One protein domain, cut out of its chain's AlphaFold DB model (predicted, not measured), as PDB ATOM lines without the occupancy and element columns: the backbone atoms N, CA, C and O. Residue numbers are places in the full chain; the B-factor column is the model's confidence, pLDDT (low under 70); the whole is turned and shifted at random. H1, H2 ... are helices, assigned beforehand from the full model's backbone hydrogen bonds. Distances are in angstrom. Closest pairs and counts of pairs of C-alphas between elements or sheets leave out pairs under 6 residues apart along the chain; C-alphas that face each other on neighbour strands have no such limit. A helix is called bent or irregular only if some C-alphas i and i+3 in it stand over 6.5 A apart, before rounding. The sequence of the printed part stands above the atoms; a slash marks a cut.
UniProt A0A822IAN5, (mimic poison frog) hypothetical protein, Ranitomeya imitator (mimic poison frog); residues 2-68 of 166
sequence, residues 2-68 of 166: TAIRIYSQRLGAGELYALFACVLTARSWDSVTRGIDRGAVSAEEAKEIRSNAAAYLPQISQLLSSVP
ATOM      1  N   THR A   2      -9.328 -38.111  -6.418       81.69
ATOM      2  CA  THR A   2      -9.388 -39.328  -5.577       81.69
ATOM      3  C   THR A   2      -8.061 -39.662  -4.887       81.69
ATOM      4  O   THR A   2      -8.056 -40.045  -3.723       81.69
ATOM      5  N   ALA A   3      -6.926 -39.447  -5.565       88.81
ATOM      6  CA  ALA A   3      -5.603 -39.679  -4.986       88.81
ATOM      7  C   ALA A   3      -5.328 -38.805  -3.750       88.81
ATOM      8  O   ALA A   3      -4.863 -39.332  -2.746       88.81
ATOM      9  N   ILE A   4      -5.659 -37.504  -3.795       89.38
ATOM     10  CA  ILE A   4      -5.474 -36.593  -2.652       89.38
ATOM     11  C   ILE A   4      -6.262 -37.125  -1.457       89.38
ATOM     12  O   ILE A   4      -5.676 -37.353  -0.408       89.38
ATOM     13  N   ARG A   5      -7.550 -37.447  -1.645       91.44
ATOM     14  CA  ARG A   5      -8.392 -38.021  -0.585       91.44
ATOM     15  C   ARG A   5      -7.786 -39.290   0.017       91.44
ATOM     16  O   ARG A   5      -7.621 -39.359   1.230       91.44
ATOM     17  N   ILE A   6      -7.401 -40.258  -0.820       93.19
ATOM     18  CA  ILE A   6      -6.835 -41.541  -0.370       93.19
ATOM     19  C   ILE A   6      -5.554 -41.325   0.443       93.19
ATOM     20  O   ILE A   6      -5.392 -41.913   1.512       93.19
ATOM     21  N   TYR A   7      -4.626 -40.504  -0.053       91.69
ATOM     22  CA  TYR A   7      -3.352 -40.296   0.631       91.69
ATOM     23  C   TYR A   7      -3.515 -39.456   1.897       91.69
ATOM     24  O   TYR A   7      -2.948 -39.819   2.920       91.69
ATOM     25  N   SER A   8      -4.337 -38.409   1.886       91.38
ATOM     26  CA  SER A   8      -4.648 -37.631   3.088       91.38
ATOM     27  C   SER A   8      -5.302 -38.493   4.173       91.38
ATOM     28  O   SER A   8      -4.900 -38.416   5.331       91.38
ATOM     29  N   GLN A   9      -6.238 -39.378   3.811       91.38
ATOM     30  CA  GLN A   9      -6.837 -40.330   4.753       91.38
ATOM     31  C   GLN A   9      -5.781 -41.273   5.350       91.38
ATOM     32  O   GLN A   9      -5.736 -41.444   6.566       91.38
ATOM     33  N   ARG A  10      -4.871 -41.815   4.527       91.31
ATOM     34  CA  ARG A  10      -3.746 -42.648   5.002       91.31
ATOM     35  C   ARG A  10      -2.777 -41.904   5.922       91.31
ATOM     36  O   ARG A  10      -2.118 -42.538   6.737       91.31
ATOM     37  N   LEU A  11      -2.682 -40.583   5.788       90.00
ATOM     38  CA  LEU A  11      -1.846 -39.716   6.623       90.00
ATOM     39  C   LEU A  11      -2.552 -39.259   7.915       90.00
ATOM     40  O   LEU A  11      -1.945 -38.542   8.706       90.00
ATOM     41  N   GLY A  12      -3.803 -39.675   8.149       89.81
ATOM     42  CA  GLY A  12      -4.566 -39.351   9.361       89.81
ATOM     43  C   GLY A  12      -5.437 -38.094   9.263       89.81
ATOM     44  O   GLY A  12      -5.952 -37.631  10.276       89.81
ATOM     45  N   ALA A  13      -5.633 -37.538   8.062       88.88
ATOM     46  CA  ALA A  13      -6.480 -36.358   7.859       88.88
ATOM     47  C   ALA A  13      -7.988 -36.670   7.760       88.88
ATOM     48  O   ALA A  13      -8.811 -35.760   7.825       88.88
ATOM     49  N   GLY A  14      -8.365 -37.942   7.580       88.31
ATOM     50  CA  GLY A  14      -9.767 -38.364   7.482       88.31
ATOM     51  C   GLY A  14     -10.553 -37.623   6.390       88.31
ATOM     52  O   GLY A  14     -10.067 -37.437   5.274       88.31
ATOM     53  N   GLU A  15     -11.769 -37.183   6.724       88.44
ATOM     54  CA  GLU A  15     -12.637 -36.420   5.814       88.44
ATOM     55  C   GLU A  15     -12.194 -34.958   5.630       88.44
ATOM     56  O   GLU A  15     -12.602 -34.308   4.671       88.44
ATOM     57  N   LEU A  16     -11.270 -34.456   6.460       90.81
ATOM     58  CA  LEU A  16     -10.675 -33.120   6.329       90.81
ATOM     59  C   LEU A  16      -9.547 -33.080   5.277       90.81
ATOM     60  O   LEU A  16      -8.663 -32.224   5.329       90.81
ATOM     61  N   TYR A  17      -9.562 -33.991   4.297       90.94
ATOM     62  CA  TYR A  17      -8.512 -34.119   3.280       90.94
ATOM     63  C   TYR A  17      -8.295 -32.833   2.470       90.94
ATOM     64  O   TYR A  17      -7.161 -32.529   2.103       90.94
ATOM     65  N   ALA A  18      -9.366 -32.077   2.200       88.75
ATOM     66  CA  ALA A  18      -9.288 -30.822   1.459       88.75
ATOM     67  C   ALA A  18      -8.524 -29.759   2.259       88.75
ATOM     68  O   ALA A  18      -7.565 -29.178   1.755       88.75
ATOM     69  N   LEU A  19      -8.878 -29.590   3.537       89.06
ATOM     70  CA  LEU A  19      -8.184 -28.686   4.453       89.06
ATOM     71  C   LEU A  19      -6.722 -29.105   4.646       89.06
ATOM     72  O   LEU A  19      -5.827 -28.267   4.594       89.06
ATOM     73  N   PHE A  20      -6.464 -30.405   4.796       90.69
ATOM     74  CA  PHE A  20      -5.105 -30.930   4.909       90.69
ATOM     75  C   PHE A  20      -4.254 -30.636   3.671       90.69
ATOM     76  O   PHE A  20      -3.094 -30.255   3.809       90.69
ATOM     77  N   ALA A  21      -4.819 -30.751   2.466       89.94
ATOM     78  CA  ALA A  21      -4.118 -30.391   1.236       89.94
ATOM     79  C   ALA A  21      -3.792 -28.890   1.175       89.94
ATOM     80  O   ALA A  21      -2.667 -28.533   0.818       89.94
ATOM     81  N   CYS A  22      -4.728 -28.020   1.569       87.38
ATOM     82  CA  CYS A  22      -4.495 -26.576   1.649       87.38
ATOM     83  C   CYS A  22      -3.384 -26.231   2.653       87.38
ATOM     84  O   CYS A  22      -2.477 -25.471   2.325       87.38
ATOM     85  N   VAL A  23      -3.398 -26.840   3.845       87.12
ATOM     86  CA  VAL A  23      -2.361 -26.634   4.876       87.12
ATOM     87  C   VAL A  23      -0.995 -27.130   4.392       87.12
ATOM     88  O   VAL A  23       0.003 -26.431   4.533       87.12
ATOM     89  N   LEU A  24      -0.938 -28.315   3.777       87.88
ATOM     90  CA  LEU A  24       0.310 -28.914   3.294       87.88
ATOM     91  C   LEU A  24       0.966 -28.092   2.174       87.88
ATOM     92  O   LEU A  24       2.190 -27.927   2.148       87.88
ATOM     93  N   THR A  25       0.147 -27.612   1.236       85.75
ATOM     94  CA  THR A  25       0.608 -26.875   0.052       85.75
ATOM     95  C   THR A  25       0.755 -25.378   0.303       85.75
ATOM     96  O   THR A  25       1.434 -24.719  -0.479       85.75
ATOM     97  N   ALA A  26       0.157 -24.848   1.375       81.50
ATOM     98  CA  ALA A  26      -0.003 -23.413   1.606       81.50
ATOM     99  C   ALA A  26      -0.684 -22.694   0.418       81.50
ATOM    100  O   ALA A  26      -0.351 -21.560   0.080       81.50
ATOM    101  N   ARG A  27      -1.633 -23.374  -0.242       84.62
ATOM    102  CA  ARG A  27      -2.415 -22.861  -1.381       84.62
ATOM    103  C   ARG A  27      -3.908 -22.912  -1.062       84.62
ATOM    104  O   ARG A  27      -4.340 -23.706  -0.223       84.62
ATOM    105  N   SER A  28      -4.701 -22.088  -1.746       85.62
ATOM    106  CA  SER A  28      -6.160 -22.165  -1.657       85.62
ATOM    107  C   SER A  28      -6.674 -23.472  -2.266       85.62
ATOM    108  O   SER A  28      -6.000 -24.113  -3.080       85.62
ATOM    109  N   TRP A  29      -7.893 -23.873  -1.899       85.75
ATOM    110  CA  TRP A  29      -8.496 -25.085  -2.457       85.75
ATOM    111  C   TRP A  29      -8.632 -25.011  -3.983       85.75
ATOM    112  O   TRP A  29      -8.360 -25.993  -4.667       85.75
ATOM    113  N   ASP A  30      -8.976 -23.840  -4.520       84.44
ATOM    114  CA  ASP A  30      -9.074 -23.606  -5.963       84.44
ATOM    115  C   ASP A  30      -7.721 -23.777  -6.682       84.44
ATOM    116  O   ASP A  30      -7.627 -24.429  -7.722       84.44
ATOM    117  N   SER A  31      -6.635 -23.280  -6.088       85.06
ATOM    118  CA  SER A  31      -5.281 -23.503  -6.608       85.06
ATOM    119  C   SER A  31      -4.891 -24.985  -6.566       85.06
ATOM    120  O   SER A  31      -4.287 -25.501  -7.508       85.06
ATOM    121  N   VAL A  32      -5.258 -25.707  -5.501       86.25
ATOM    122  CA  VAL A  32      -4.994 -27.152  -5.380       86.25
ATOM    123  C   VAL A  32      -5.767 -27.953  -6.430       86.25
ATOM    124  O   VAL A  32      -5.222 -28.906  -6.992       86.25
ATOM    125  N   THR A  33      -7.020 -27.592  -6.721       85.94
ATOM    126  CA  THR A  33      -7.842 -28.305  -7.711       85.94
ATOM    127  C   THR A  33      -7.431 -28.004  -9.148       85.94
ATOM    128  O   THR A  33      -7.438 -28.924  -9.969       85.94
ATOM    129  N   ARG A  34      -7.039 -26.761  -9.461       84.69
ATOM    130  CA  ARG A  34      -6.560 -26.373 -10.799       84.69
ATOM    131  C   ARG A  34      -5.136 -26.846 -11.091       84.69
ATOM    132  O   ARG A  34      -4.827 -27.109 -12.254       84.69
ATOM    133  N   GLY A  35      -4.306 -26.982 -10.059       81.12
ATOM    134  CA  GLY A  35      -2.898 -27.359 -10.147       81.12
ATOM    135  C   GLY A  35      -2.010 -26.281  -9.534       81.12
ATOM    136  O   GLY A  35      -2.017 -25.130  -9.972       81.12
ATOM    137  N   ILE A  36      -1.225 -26.666  -8.528       79.25
ATOM    138  CA  ILE A  36      -0.357 -25.752  -7.770       79.25
ATOM    139  C   ILE A  36       0.767 -25.138  -8.617       79.25
ATOM    140  O   ILE A  36       1.314 -24.105  -8.252       79.25
ATOM    141  N   ASP A  37       1.092 -25.769  -9.744       71.88
ATOM    142  CA  ASP A  37       2.098 -25.377 -10.731       71.88
ATOM    143  C   ASP A  37       1.587 -24.342 -11.746       71.88
ATOM    144  O   ASP A  37       2.383 -23.722 -12.448       71.88
ATOM    145  N   ARG A  38       0.265 -24.135 -11.832       67.94
ATOM    146  CA  ARG A  38      -0.367 -23.348 -12.905       67.94
ATOM    147  C   ARG A  38      -0.548 -21.863 -12.599       67.94
ATOM    148  O   ARG A  38      -1.012 -21.124 -13.464       67.94
ATOM    149  N   GLY A  39      -0.210 -21.410 -11.395       63.34
ATOM    150  CA  GLY A  39      -0.346 -20.008 -11.007       63.34
ATOM    151  C   GLY A  39       0.574 -19.638  -9.854       63.34
ATOM    152  O   GLY A  39       0.717 -20.408  -8.903       63.34
ATOM    153  N   ALA A  40       1.181 -18.452  -9.942       64.88
ATOM    154  CA  ALA A  40       1.958 -17.874  -8.853       64.88
ATOM    155  C   ALA A  40       1.069 -17.612  -7.626       64.88
ATOM    156  O   ALA A  40      -0.148 -17.453  -7.745       64.88
ATOM    157  N   VAL A  41       1.682 -17.565  -6.444       70.62
ATOM    158  CA  VAL A  41       0.984 -17.181  -5.213       70.62
ATOM    159  C   VAL A  41       0.595 -15.708  -5.322       70.62
ATOM    160  O   VAL A  41       1.477 -14.851  -5.331       70.62
ATOM    161  N   SER A  42      -0.702 -15.405  -5.438       73.81
ATOM    162  CA  SER A  42      -1.168 -14.014  -5.477       73.81
ATOM    163  C   SER A  42      -1.306 -13.440  -4.065       73.81
ATOM    164  O   SER A  42      -1.556 -14.160  -3.090       73.81
ATOM    165  N   ALA A  43      -1.140 -12.122  -3.938       73.06
ATOM    166  CA  ALA A  43      -1.310 -11.429  -2.662       73.06
ATOM    167  C   ALA A  43      -2.763 -11.527  -2.163       73.06
ATOM    168  O   ALA A  43      -3.009 -11.603  -0.958       73.06
ATOM    169  N   GLU A  44      -3.707 -11.584  -3.100       74.06
ATOM    170  CA  GLU A  44      -5.140 -11.756  -2.890       74.06
ATOM    171  C   GLU A  44      -5.449 -13.140  -2.318       74.06
ATOM    172  O   GLU A  44      -6.149 -13.233  -1.315       74.06
ATOM    173  N   GLU A  45      -4.854 -14.200  -2.873       73.50
ATOM    174  CA  GLU A  45      -5.005 -15.567  -2.367       73.50
ATOM    175  C   GLU A  45      -4.442 -15.688  -0.946       73.50
ATOM    176  O   GLU A  45      -5.084 -16.230  -0.048       73.50
ATOM    177  N   ALA A  46      -3.267 -15.104  -0.695       70.88
ATOM    178  CA  ALA A  46      -2.690 -15.070   0.644       70.88
ATOM    179  C   ALA A  46      -3.553 -14.262   1.631       70.88
ATOM    180  O   ALA A  46      -3.613 -14.577   2.823       70.88
ATOM    181  N   LYS A  47      -4.219 -13.196   1.169       74.38
ATOM    182  CA  LYS A  47      -5.143 -12.396   1.984       74.38
ATOM    183  C   LYS A  47      -6.420 -13.172   2.303       74.38
ATOM    184  O   LYS A  47      -6.815 -13.170   3.462       74.38
ATOM    185  N   GLU A  48      -7.000 -13.864   1.329       74.50
ATOM    186  CA  GLU A  48      -8.193 -14.703   1.491       74.50
ATOM    187  C   GLU A  48      -7.948 -15.860   2.470       74.50
ATOM    188  O   GLU A  48      -8.738 -16.097   3.386       74.50
ATOM    189  N   ILE A  49      -6.810 -16.549   2.335       74.12
ATOM    190  CA  ILE A  49      -6.422 -17.623   3.257       74.12
ATOM    191  C   ILE A  49      -6.287 -17.072   4.682       74.12
ATOM    192  O   ILE A  49      -6.804 -17.673   5.621       74.12
ATOM    193  N   ARG A  50      -5.638 -15.911   4.855       71.31
ATOM    194  CA  ARG A  50      -5.451 -15.282   6.175       71.31
ATOM    195  C   ARG A  50      -6.750 -14.764   6.783       71.31
ATOM    196  O   ARG A  50      -6.950 -14.948   7.979       71.31
ATOM    197  N   SER A  51      -7.629 -14.140   5.998       75.31
ATOM    198  CA  SER A  51      -8.905 -13.620   6.503       75.31
ATOM    199  C   SER A  51      -9.831 -14.742   6.957       75.31
ATOM    200  O   SER A  51     -10.524 -14.600   7.960       75.31
ATOM    201  N   ASN A  52      -9.797 -15.881   6.263       74.06
ATOM    202  CA  ASN A  52     -10.623 -17.036   6.596       74.06
ATOM    203  C   ASN A  52      -9.954 -17.978   7.615       74.06
ATOM    204  O   ASN A  52     -10.624 -18.841   8.182       74.06
ATOM    205  N   ALA A  53      -8.657 -17.808   7.903       72.38
ATOM    206  CA  ALA A  53      -7.904 -18.678   8.808       72.38
ATOM    207  C   ALA A  53      -8.534 -18.766  10.203       72.38
ATOM    208  O   ALA A  53      -8.641 -19.864  10.745       72.38
ATOM    209  N   ALA A  54      -9.004 -17.642  10.758       75.25
ATOM    210  CA  ALA A  54      -9.633 -17.605  12.079       75.25
ATOM    211  C   ALA A  54     -10.894 -18.487  12.156       75.25
ATOM    212  O   ALA A  54     -11.107 -19.163  13.159       75.25
ATOM    213  N   ALA A  55     -11.686 -18.539  11.079       82.00
ATOM    214  CA  ALA A  55     -12.870 -19.394  10.992       82.00
ATOM    215  C   ALA A  55     -12.508 -20.885  10.867       82.00
ATOM    216  O   ALA A  55     -13.228 -21.747  11.368       82.00
ATOM    217  N   TYR A  56     -11.367 -21.193  10.243       81.25
ATOM    218  CA  TYR A  56     -10.874 -22.561  10.076       81.25
ATOM    219  C   TYR A  56     -10.051 -23.075  11.267       81.25
ATOM    220  O   TYR A  56      -9.801 -24.277  11.337       81.25
ATOM    221  N   LEU A  57      -9.664 -22.224  12.228       85.62
ATOM    222  CA  LEU A  57      -8.836 -22.616  13.380       85.62
ATOM    223  C   LEU A  57      -9.356 -23.852  14.139       85.62
ATOM    224  O   LEU A  57      -8.545 -24.748  14.391       85.62
ATOM    225  N   PRO A  58     -10.660 -23.981  14.465       88.44
ATOM    226  CA  PRO A  58     -11.168 -25.178  15.136       88.44
ATOM    227  C   PRO A  58     -10.974 -26.449  14.297       88.44
ATOM    228  O   PRO A  58     -10.576 -27.490  14.813       88.44
ATOM    229  N   GLN A  59     -11.189 -26.348  12.985       87.75
ATOM    230  CA  GLN A  59     -11.072 -27.465  12.045       87.75
ATOM    231  C   GLN A  59      -9.604 -27.843  11.810       87.75
ATOM    232  O   GLN A  59      -9.276 -29.022  11.708       87.75
ATOM    233  N   ILE A  60      -8.705 -26.854  11.787       89.38
ATOM    234  CA  ILE A  60      -7.255 -27.069  11.738       89.38
ATOM    235  C   ILE A  60      -6.790 -27.752  13.026       89.38
ATOM    236  O   ILE A  60      -6.029 -28.711  12.961       89.38
ATOM    237  N   SER A  61      -7.265 -27.313  14.194       89.88
ATOM    238  CA  SER A  61      -6.939 -27.950  15.475       89.88
ATOM    239  C   SER A  61      -7.395 -29.412  15.508       89.88
ATOM    240  O   SER A  61      -6.605 -30.298  15.837       89.88
ATOM    241  N   GLN A  62      -8.627 -29.680  15.063       91.44
ATOM    242  CA  GLN A  62      -9.152 -31.037  14.932       91.44
ATOM    243  C   GLN A  62      -8.301 -31.887  13.977       91.44
ATOM    244  O   GLN A  62      -7.902 -32.995  14.334       91.44
ATOM    245  N   LEU A  63      -7.962 -31.357  12.802       91.25
ATOM    246  CA  LEU A  63      -7.106 -32.026  11.823       91.25
ATOM    247  C   LEU A  63      -5.717 -32.352  12.392       91.25
ATOM    248  O   LEU A  63      -5.221 -33.465  12.242       91.25
ATOM    249  N   LEU A  64      -5.073 -31.396  13.062       90.44
ATOM    250  CA  LEU A  64      -3.753 -31.613  13.656       90.44
ATOM    251  C   LEU A  64      -3.811 -32.620  14.811       90.44
ATOM    252  O   LEU A  64      -2.843 -33.341  15.025       90.44
ATOM    253  N   SER A  65      -4.937 -32.708  15.527       90.62
ATOM    254  CA  SER A  65      -5.137 -33.716  16.574       90.62
ATOM    255  C   SER A  65      -5.306 -35.138  16.024       90.62
ATOM    256  O   SER A  65      -4.932 -36.095  16.701       90.62
ATOM    257  N   SER A  66      -5.833 -35.289  14.801       90.81
ATOM    258  CA  SER A  66      -6.056 -36.596  14.169       90.81
ATOM    259  C   SER A  66      -4.823 -37.131  13.434       90.81
ATOM    260  O   SER A  66      -4.666 -38.342  13.279       90.81
ATOM    261  N   VAL A  67      -3.935 -36.243  12.983       92.88
ATOM    262  CA  VAL A  67      -2.697 -36.609  12.287       92.88
ATOM    263  C   VAL A  67      -1.646 -37.126  13.291       92.88
ATOM    264  O   VAL A  67      -1.400 -36.486  14.316       92.88
ATOM    265  N   PRO A  68      -0.959 -38.256  13.021       94.19
ATOM    266  CA  PRO A  68       0.064 -38.796  13.919       94.19
ATOM    267  C   PRO A  68       1.203 -37.808  14.214       94.19
ATOM    268  O   PRO A  68       1.683 -37.102  13.324       94.19
TER     269      PRO A  68
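Overview. This is residues 2 to 68 of the 166 residues of the protein "(mimic poison frog) hypothetical protein" of Ranitomeya imitator (mimic poison frog) (UniProt A0A822IAN5). A flat, angular frame of helices: H2 lies in the middle, H1 and H3 meet it near its two ends and make a corner with it there, standing off on one side like the arms of a U, and the long bent helix H4 passes along the opposite side, packing on H2 with its second arm H4b while its first arm H4a swings away across an open gap. Within H4, residues 50 to 55 stand free. The printed part has 67 residues with four named helices, in the order H1, H2, H3, H4, and no named strand; the class is all helix. It is compact, with a radius of gyration of the C-alphas of 12.1 A, and spans 32 by 27 by 14 A.

Along the chain. Find C-alpha 2 at (-9.388, -39.328, -5.577), where H1 begins; it holds residues 2 to 10 and runs 12.4 A. Next comes H2, residues 14 to 25, 17.2 A long; it is irregular, with C-alphas 15 and 18 lying 7.8 A apart. H3 is short, residues 29 to 34. Look for C-alpha 43 at (-1.310, -11.429, -2.662), where H4 begins; residues 43 to 66 were assigned as one helix by their hydrogen bonds, but it is bent, with C-alphas 55 and 58 lying 7.3 A apart. Its arm H4a, residues 43 to 55, is 19.6 A long and itself irregular, with C-alphas 51 and 54 lying 6.9 A apart. Its arm H4b, residues 58 to 66, runs 12.5 A to C-alpha 66 at (-6.056, -36.596, 14.169).

Arrangement. Start at H2, the hub, which touches three helices. H1 touches it, about perpendicular at 79 degrees; the closest C-alphas are those of Ser 8 and Tyr 17, 5.2 A apart. H3 touches it, about perpendicular at 77 degrees, closest at the C-alphas of Cys 22 and Trp 29, 5.9 A apart. H4b touches it, about perpendicular at 78 degrees, closest at the C-alphas of Leu 16 and Leu 63, 6.6 A apart. The packing is mostly crossed, with no touching pair at a shallow tilt. H4a touches no helix, and its line is about perpendicular to that of H4b, at 81 degrees. H1 and H3 are apart. In the backbones of H1, H3 and H4b every O i to N i+4 pair is within hydrogen-bond range; in H2 it is 6 of 8 and in H4a 7 of 9.

Size, cuts and confidence. The two C-alphas farthest apart are those of Glu 44 and Pro 68, 32.3 A. The printed part has no cut. The links H1 to H2 and H2 to H3 are tight, and the link H3 to H4, of 8 residues, is short. Look in that last link for the low confidence: residues 38 to 40 are under 70, while the mean pLDDT of the printed part is 83.7.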